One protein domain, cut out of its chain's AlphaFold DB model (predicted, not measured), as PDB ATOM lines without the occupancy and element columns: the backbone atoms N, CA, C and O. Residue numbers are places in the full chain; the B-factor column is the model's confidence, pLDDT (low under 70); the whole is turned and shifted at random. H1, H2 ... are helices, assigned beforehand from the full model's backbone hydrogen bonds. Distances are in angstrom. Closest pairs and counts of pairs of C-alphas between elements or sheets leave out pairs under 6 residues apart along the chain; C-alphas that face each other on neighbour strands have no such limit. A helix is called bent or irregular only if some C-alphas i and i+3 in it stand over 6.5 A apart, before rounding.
ATOM      1  N   THR A  12      61.147  32.856 225.036       50.38
ATOM      2  CA  THR A  12      61.223  33.099 223.583       50.38
ATOM      3  C   THR A  12      61.181  31.802 222.765       50.38
ATOM      4  O   THR A  12      60.813  31.817 221.596       50.38
ATOM      5  N   SER A  13      61.532  30.662 223.370       54.91
ATOM      6  CA  SER A  13      61.437  29.347 222.717       54.91
ATOM      7  C   SER A  13      60.040  28.736 222.836       54.91
ATOM      8  O   SER A  13      59.644  27.949 221.981       54.91
ATOM      9  N   ALA A  14      59.285  29.095 223.880       58.72
ATOM     10  CA  ALA A  14      57.906  28.642 224.053       58.72
ATOM     11  C   ALA A  14      56.982  29.240 222.985       58.72
ATOM     12  O   ALA A  14      56.054  28.566 222.544       58.72
ATOM     13  N   ASP A  15      57.291  30.456 222.518       66.06
ATOM     14  CA  ASP A  15      56.594  31.106 221.405       66.06
ATOM     15  C   ASP A  15      56.583  30.254 220.129       66.06
ATOM     16  O   ASP A  15      55.595  30.264 219.401       66.06
ATOM     17  N   ILE A  16      57.649  29.484 219.885       73.06
ATOM     18  CA  ILE A  16      57.792  28.619 218.704       73.06
ATOM     19  C   ILE A  16      56.791  27.457 218.739       73.06
ATOM     20  O   ILE A  16      56.291  27.054 217.697       73.06
ATOM     21  N   TYR A  17      56.491  26.936 219.931       73.69
ATOM     22  CA  TYR A  17      55.606  25.783 220.120       73.69
ATOM     23  C   TYR A  17      54.196  26.183 220.558       73.69
ATOM     24  O   TYR A  17      53.419  25.318 220.946       73.69
ATOM     25  N   LYS A  18      53.843  27.477 220.516       78.69
ATOM     26  CA  LYS A  18      52.525  27.971 220.949       78.69
ATOM     27  C   LYS A  18      51.368  27.235 220.284       78.69
ATOM     28  O   LYS A  18      50.407  26.905 220.967       78.69
ATOM     29  N   ASP A  19      51.491  26.936 218.996       81.38
ATOM     30  CA  ASP A  19      50.452  26.241 218.231       81.38
ATOM     31  C   ASP A  19      50.306  24.756 218.624       81.38
ATOM     32  O   ASP A  19      49.251  24.161 218.412       81.38
ATOM     33  N   ASP A  20      51.334  24.164 219.240       80.31
ATOM     34  CA  ASP A  20      51.329  22.778 219.723       80.31
ATOM     35  C   ASP A  20      50.812  22.650 221.170       80.31
ATOM     36  O   ASP A  20      50.603  21.539 221.672       80.31
ATOM     37  N   LEU A  21      50.618  23.774 221.873       82.94
ATOM     38  CA  LEU A  21      50.133  23.802 223.253       82.94
ATOM     39  C   LEU A  21      48.603  23.852 223.301       82.94
ATOM     40  O   LEU A  21      47.950  24.565 222.545       82.94
ATOM     41  N   LEU A  22      48.016  23.136 224.265       80.88
ATOM     42  CA  LEU A  22      46.563  23.132 224.473       80.88
ATOM     43  C   LEU A  22      46.054  24.475 225.006       80.88
ATOM     44  O   LEU A  22      44.951  24.898 224.668       80.88
ATOM     45  N   ASN A  23      46.841  25.121 225.867       83.44
ATOM     46  CA  ASN A  23      46.552  26.448 226.385       83.44
ATOM     47  C   ASN A  23      47.863  27.228 226.615       83.44
ATOM     48  O   ASN A  23      48.470  27.121 227.688       83.44
ATOM     49  N   PRO A  24      48.308  28.010 225.618       81.25
ATOM     50  CA  PRO A  24      49.560  28.758 225.686       81.25
ATOM     51  C   PRO A  24      49.614  29.770 226.834       81.25
ATOM     52  O   PRO A  24      50.669  29.956 227.439       81.25
ATOM     53  N   ASP A  25      48.481  30.387 227.180       82.88
ATOM     54  CA  ASP A  25      48.420  31.440 228.200       82.88
ATOM     55  C   ASP A  25      48.678  30.895 229.612       82.88
ATOM     56  O   ASP A  25      49.195  31.599 230.482       82.88
ATOM     57  N   THR A  26      48.355  29.620 229.853       85.88
ATOM     58  CA  THR A  26      48.580  28.968 231.151       85.88
ATOM     59  C   THR A  26      49.945  28.297 231.257       85.88
ATOM     60  O   THR A  26      50.336  27.889 232.352       85.88
ATOM     61  N   PHE A  27      50.687  28.186 230.153       85.19
ATOM     62  CA  PHE A  27      51.963  27.476 230.114       85.19
ATOM     63  C   PHE A  27      53.010  28.020 231.100       85.19
ATOM     64  O   PHE A  27      53.598  27.204 231.810       85.19
ATOM     65  N   PRO A  28      53.230  29.345 231.250       84.38
ATOM     66  CA  PRO A  28      54.233  29.852 232.192       84.38
ATOM     67  C   PRO A  28      53.932  29.476 233.650       84.38
ATOM     68  O   PRO A  28      54.826  29.077 234.400       84.38
ATOM     69  N   ALA A  29      52.657  29.551 234.048       87.25
ATOM     70  CA  ALA A  29      52.216  29.177 235.389       87.25
ATOM     71  C   ALA A  29      52.333  27.662 235.619       87.25
ATOM     72  O   ALA A  29      52.829  27.218 236.654       87.25
ATOM     73  N   GLU A  30      51.932  26.865 234.628       89.19
ATOM     74  CA  GLU A  30      52.042  25.410 234.663       89.19
ATOM     75  C   GLU A  30      53.505  24.948 234.749       89.19
ATOM     76  O   GLU A  30      53.846  24.113 235.589       89.19
ATOM     77  N   LEU A  31      54.393  25.545 233.946       87.06
ATOM     78  CA  LEU A  31      55.828  25.271 233.952       87.06
ATOM     79  C   LEU A  31      56.467  25.638 235.298       87.06
ATOM     80  O   LEU A  31      57.362  24.937 235.776       87.06
ATOM     81  N   HIS A  32      56.006  26.712 235.939       85.94
ATOM     82  CA  HIS A  32      56.460  27.081 237.275       85.94
ATOM     83  C   HIS A  32      56.068  26.030 238.325       85.94
ATOM     84  O   HIS A  32      56.923  25.566 239.083       85.94
ATOM     85  N   CYS A  33      54.805  25.596 238.327       87.38
ATOM     86  CA  CYS A  33      54.326  24.517 239.194       87.38
ATOM     87  C   CYS A  33      55.089  23.207 238.948       87.38
ATOM     88  O   CYS A  33      55.479  22.527 239.899       87.38
ATOM     89  N   TRP A  34      55.372  22.888 237.682       86.62
ATOM     90  CA  TRP A  34      56.193  21.746 237.290       86.62
ATOM     91  C   TRP A  34      57.613  21.839 237.872       86.62
ATOM     92  O   TRP A  34      58.069  20.902 238.525       86.62
ATOM     93  N   LYS A  35      58.298  22.985 237.738       84.25
ATOM     94  CA  LYS A  35      59.638  23.207 238.323       84.25
ATOM     95  C   LYS A  35      59.639  23.033 239.852       84.25
ATOM     96  O   LYS A  35      60.581  22.462 240.396       84.25
ATOM     97  N   ILE A  36      58.598  23.489 240.556       85.44
ATOM     98  CA  ILE A  36      58.482  23.333 242.020       85.44
ATOM     99  C   ILE A  36      58.308  21.866 242.417       85.44
ATOM    100  O   ILE A  36      58.940  21.425 243.381       85.44
ATOM    101  N   LYS A  37      57.474  21.124 241.680       82.81
ATOM    102  CA  LYS A  37      57.233  19.697 241.913       82.81
ATOM    103  C   LYS A  37      58.545  18.911 241.884       82.81
ATOM    104  O   LYS A  37      58.880  18.234 242.848       82.81
ATOM    105  N   TRP A  38      59.339  19.113 240.836       77.62
ATOM    106  CA  TRP A  38      60.615  18.418 240.653       77.62
ATOM    107  C   TRP A  38      61.733  18.878 241.585       77.62
ATOM    108  O   TRP A  38      62.698  18.153 241.784       77.62
ATOM    109  N   LYS A  39      61.615  20.058 242.200       77.94
ATOM    110  CA  LYS A  39      62.609  20.549 243.163       77.94
ATOM    111  C   LYS A  39      62.613  19.758 244.478       77.94
ATOM    112  O   LYS A  39      63.616  19.775 245.185       77.94
ATOM    113  N   HIS A  40      61.498  19.110 244.814       69.00
ATOM    114  CA  HIS A  40      61.320  18.387 246.076       69.00
ATOM    115  C   HIS A  40      61.281  16.863 245.901       69.00
ATOM    116  O   HIS A  40      61.271  16.150 246.902       69.00
ATOM    117  N   ASP A  41      61.270  16.372 244.660       69.25
ATOM    118  CA  ASP A  41      61.243  14.942 244.372       69.25
ATOM    119  C   ASP A  41      62.656  14.348 244.361       69.25
ATOM    120  O   ASP A  41      63.588  14.902 243.782       69.25
ATOM    121  N   VAL A  42      62.817  13.202 245.025       59.41
ATOM    122  CA  VAL A  42      64.126  12.561 245.255       59.41
ATOM    123  C   VAL A  42      64.555  11.695 244.061       59.41
ATOM    124  O   VAL A  42      65.740  11.417 243.889       59.41
ATOM    125  N   VAL A  43      63.609  11.291 243.207       67.19
ATOM    126  CA  VAL A  43      63.861  10.443 242.035       67.19
ATOM    127  C   VAL A  43      63.406  11.177 240.777       67.19
ATOM    128  O   VAL A  43      62.234  11.141 240.412       67.19
ATOM    129  N   LEU A  44      64.344  11.857 240.114       75.25
ATOM    130  CA  LEU A  44      64.088  12.459 238.808       75.25
ATOM    131  C   LEU A  44      64.215  11.395 237.708       75.25
ATOM    132  O   LEU A  44      65.231  10.694 237.665       75.25
ATOM    133  N   PRO A  45      63.235  11.285 236.795       78.81
ATOM    134  CA  PRO A  45      63.387  10.491 235.588       78.81
ATOM    135  C   PRO A  45      64.561  11.036 234.773       78.81
ATOM    136  O   PRO A  45      64.744  12.245 234.625       78.81
ATOM    137  N   SER A  46      65.362  10.123 234.240       74.75
ATOM    138  CA  SER A  46      66.567  10.447 233.474       74.75
ATOM    139  C   SER A  46      66.263  10.699 231.998       74.75
ATOM    140  O   SER A  46      67.052  11.321 231.286       74.75
ATOM    141  N   THR A  47      65.099  10.233 231.532       77.94
ATOM    142  CA  THR A  47      64.665  10.357 230.140       77.94
ATOM    143  C   THR A  47      63.279  10.986 230.016       77.94
ATOM    144  O   THR A  47      62.413  10.860 230.888       77.94
ATOM    145  N   ILE A  48      63.031  11.629 228.870       82.38
ATOM    146  CA  ILE A  48      61.700  12.141 228.503       82.38
ATOM    147  C   ILE A  48      60.677  10.996 228.477       82.38
ATOM    148  O   ILE A  48      59.538  11.182 228.894       82.38
ATOM    149  N   TYR A  49      61.091   9.797 228.050       81.12
ATOM    150  CA  TYR A  49      60.243   8.607 228.048       81.12
ATOM    151  C   TYR A  49      59.790   8.219 229.461       81.12
ATOM    152  O   TYR A  49      58.594   8.075 229.693       81.12
ATOM    153  N   GLU A  50      60.721   8.108 230.413       82.19
ATOM    154  CA  GLU A  50      60.399   7.839 231.821       82.19
ATOM    155  C   GLU A  50      59.508   8.933 232.408       82.19
ATOM    156  O   GLU A  50      58.541   8.635 233.104       82.19
ATOM    157  N   THR A  51      59.784  10.192 232.062       85.31
ATOM    158  CA  THR A  51      58.967  11.332 232.489       85.31
ATOM    159  C   THR A  51      57.531  11.177 231.997       85.31
ATOM    160  O   THR A  51      56.609  11.271 232.795       85.31
ATOM    161  N   LEU A  52      57.320  10.865 230.715       84.88
ATOM    162  CA  LEU A  52      55.990  10.687 230.121       84.88
ATOM    163  C   LEU A  52      55.198   9.499 230.698       84.88
ATOM    164  O   LEU A  52      53.972   9.486 230.577       84.88
ATOM    165  N   GLN A  53      55.860   8.517 231.320       84.50
ATOM    166  CA  GLN A  53      55.199   7.374 231.966       84.50
ATOM    167  C   GLN A  53      54.601   7.714 233.338       84.50
ATOM    168  O   GLN A  53      53.771   6.963 233.853       84.50
ATOM    169  N   LEU A  54      54.984   8.840 233.943       84.12
ATOM    170  CA  LEU A  54      54.468   9.221 235.251       84.12
ATOM    171  C   LEU A  54      53.008   9.667 235.142       84.12
ATOM    172  O   LEU A  54      52.655  10.543 234.348       84.12
ATOM    173  N   SER A  55      52.157   9.110 236.005       79.88
ATOM    174  CA  SER A  55      50.736   9.479 236.108       79.88
ATOM    175  C   SER A  55      50.537  10.982 236.297       79.88
ATOM    176  O   SER A  55      49.568  11.556 235.804       79.88
ATOM    177  N   ASP A  56      51.497  11.614 236.960       82.12
ATOM    178  CA  ASP A  56      51.470  13.012 237.337       82.12
ATOM    179  C   ASP A  56      51.609  13.989 236.169       82.12
ATOM    180  O   ASP A  56      51.122  15.114 236.255       82.12
ATOM    181  N   VAL A  57      52.224  13.569 235.061       83.38
ATOM    182  CA  VAL A  57      52.396  14.419 233.867       83.38
ATOM    183  C   VAL A  57      51.052  14.742 233.223       83.38
ATOM    184  O   VAL A  57      50.902  15.763 232.562       83.38
ATOM    185  N   LYS A  58      50.033  13.913 233.467       82.38
ATOM    186  CA  LYS A  58      48.670  14.133 232.968       82.38
ATOM    187  C   LYS A  58      48.015  15.384 233.563       82.38
ATOM    188  O   LYS A  58      47.108  15.922 232.939       82.38
ATOM    189  N   PHE A  59      48.478  15.857 234.724       85.81
ATOM    190  CA  PHE A  59      48.002  17.102 235.343       85.81
ATOM    191  C   PHE A  59      48.673  18.357 234.773       85.81
ATOM    192  O   PHE A  59      48.232  19.464 235.069       85.81
ATOM    193  N   PHE A  60      49.712  18.185 233.952       88.69
ATOM    194  CA  PHE A  60      50.446  19.261 233.295       88.69
ATOM    195  C   PHE A  60      50.310  19.089 231.771       88.69
ATOM    196  O   PHE A  60      51.225  18.587 231.112       88.69
ATOM    197  N   PRO A  61      49.136  19.420 231.198       88.12
ATOM    198  CA  PRO A  61      48.824  19.155 229.798       88.12
ATOM    199  C   PRO A  61      49.736  19.896 228.809       88.12
ATOM    200  O   PRO A  61      50.101  19.310 227.788       88.12
ATOM    201  N   ASN A  62      50.145  21.134 229.099       87.75
ATOM    202  CA  ASN A  62      51.039  21.891 228.223       87.75
ATOM    203  C   ASN A  62      52.478  21.372 228.309       87.75
ATOM    204  O   ASN A  62      53.144  21.211 227.286       87.75
ATOM    205  N   VAL A  63      52.953  21.030 229.510       87.38
ATOM    206  CA  VAL A  63      54.271  20.393 229.681       87.38
ATOM    207  C   VAL A  63      54.292  19.018 229.010       87.38
ATOM    208  O   VAL A  63      55.259  18.672 228.336       87.38
ATOM    209  N   CYS A  64      53.210  18.247 229.125       88.25
ATOM    210  CA  CYS A  64      53.043  16.962 228.450       88.25
ATOM    211  C   CYS A  64      53.090  17.101 226.922       88.25
ATOM    212  O   CYS A  64      53.763  16.311 226.259       88.25
ATOM    213  N   ALA A  65      52.406  18.104 226.361       87.44
ATOM    214  CA  ALA A  65      52.443  18.397 224.930       87.44
ATOM    215  C   ALA A  65      53.873  18.708 224.467       87.44
ATOM    216  O   ALA A  65      54.368  18.067 223.541       87.44
ATOM    217  N   LEU A  66      54.582  19.582 225.185       85.69
ATOM    218  CA  LEU A  66      55.966  19.923 224.865       85.69
ATOM    219  C   LEU A  66      56.902  18.709 224.968       85.69
ATOM    220  O   LEU A  66      57.700  18.469 224.066       85.69
ATOM    221  N   LEU A  67      56.785  17.897 226.024       85.75
ATOM    222  CA  LEU A  67      57.575  16.670 226.178       85.75
ATOM    223  C   LEU A  67      57.317  15.672 225.043       85.75
ATOM    224  O   LEU A  67      58.246  14.999 224.604       85.75
ATOM    225  N   LYS A  68      56.083  15.588 224.536       85.75
ATOM    226  CA  LYS A  68      55.756  14.765 223.366       85.75
ATOM    227  C   LYS A  68      56.363  15.325 222.088       85.75
ATOM    228  O   LYS A  68      56.928  14.545 221.328       85.75
ATOM    229  N   VAL A  69      56.279  16.634 221.846       83.94
ATOM    230  CA  VAL A  69      56.932  17.266 220.686       83.94
ATOM    231  C   VAL A  69      58.429  16.977 220.729       83.94
ATOM    232  O   VAL A  69      58.974  16.420 219.780       83.94
ATOM    233  N   LEU A  70      59.066  17.221 221.876       79.75
ATOM    234  CA  LEU A  70      60.479  16.925 222.098       79.75
ATOM    235  C   LEU A  70      60.797  15.441 221.860       79.75
ATOM    236  O   LEU A  70      61.714  15.137 221.106       79.75
ATOM    237  N   TYR A  71      60.019  14.509 222.415       79.88
ATOM    238  CA  TYR A  71      60.229  13.070 222.214       79.88
ATOM    239  C   TYR A  71      60.192  12.643 220.735       79.88
ATOM    240  O   TYR A  71      60.880  11.698 220.353       79.88
ATOM    241  N   ASN A  72      59.409  13.332 219.902       74.56
ATOM    242  CA  ASN A  72      59.279  13.033 218.475       74.56
ATOM    243  C   ASN A  72      60.281  13.793 217.593       74.56
ATOM    244  O   ASN A  72      60.407  13.475 216.409       74.56
ATOM    245  N   LEU A  73      61.003  14.780 218.132       72.00
ATOM    246  CA  LEU A  73      62.011  15.493 217.360       72.00
ATOM    247  C   LEU A  73      63.211  14.569 217.094       72.00
ATOM    248  O   LEU A  73      63.819  14.059 218.039       72.00
TER     249      LEU A  73
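This is residues 12 to 73 of the 140 residues of an uncharacterized protein of Sinocyclocheilus anshuiensis (UniProt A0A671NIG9). The longest helix, H2, makes one long side of a small helical body, and H5 stands nearly square to it, with its residues 62 to 63 packed on H2. H1 and H3 pack on H5, the short H4 makes a corner with the beginning of H5, and residues 38 to 44, of which 38 to 40 belong to H2, stick out at the far end of H2. The printed part has 62 residues with five named helices, H1 to H5 in order along the chain, and no named strand. The class is all helix, and the packing is mostly crossed, with no shallow tilt among the three touching pairs that have a tilt. The whole is compact, with a radius of gyration of the C-alphas of 11.5 A and spans of 32 by 24 by 20 A.

H2, residues 24 to 40, is 25.7 A long from first to last C-alpha, from (49.560, 28.758, 225.686) to (61.320, 18.387, 246.076). It is irregular, with C-alphas 25 and 28 7.2 A apart. Before it comes H1, residues 12 to 20, 14.8 A long, beginning at C-alpha 12 (61.223, 33.099, 223.583); it is irregular too, with C-alphas 16 and 19 7.7 A apart. After H2 come H3, residues 48 to 53, 8.8 A long, and H4, residues 55 to 59, 8.1 A long. H5, residues 61 to 72, is 16.6 A long and ends at C-alpha 72 (59.279, 13.033, 218.475).

H2 touches H5 about perpendicular, at 84 degrees, and H5 does so with residues 62 to 63 alone; the closest C-alphas, of Phe 27 and Asn 62, are 6.0 A apart. H5 is the hub, touching four helices. H1 touches residues 65 to 69 of H5, about perpendicular at 87 degrees, with the C-alphas of Asp 20 and Ala 65 closest at 6.9 A. H3 touches H5 at a steep tilt of 51 degrees, opposite ways, closest at the C-alphas of Ile 48 and Tyr 71, 6.5 A. H4 and H5 only just touch, with 3 pairs of C-alphas within 8 A, and only at the corner; the closest C-alphas are those of Val 57 and Cys 64, at 6.0 A. H2 and H4 are near each other, while H1 is apart from H3 and H4. In H3 and H5 every O i to N i+4 pair is within hydrogen-bond range; in H2 10 of 13 are, in H1 1 of 5, with 4 of 6 O i to N i+3 pairs, and in H4 0 of 1, with 2 of 2 O i to N i+3 pairs.

The two C-alphas farthest apart, of Asp 19 and Val 42, are 33.2 A apart. The printed part has no cut. No link is long: H2 to H3 is short, and the others are tight. The mean pLDDT of the printed part is 80.0, and it is under 70 in residues 12 to 15 and 40 to 43.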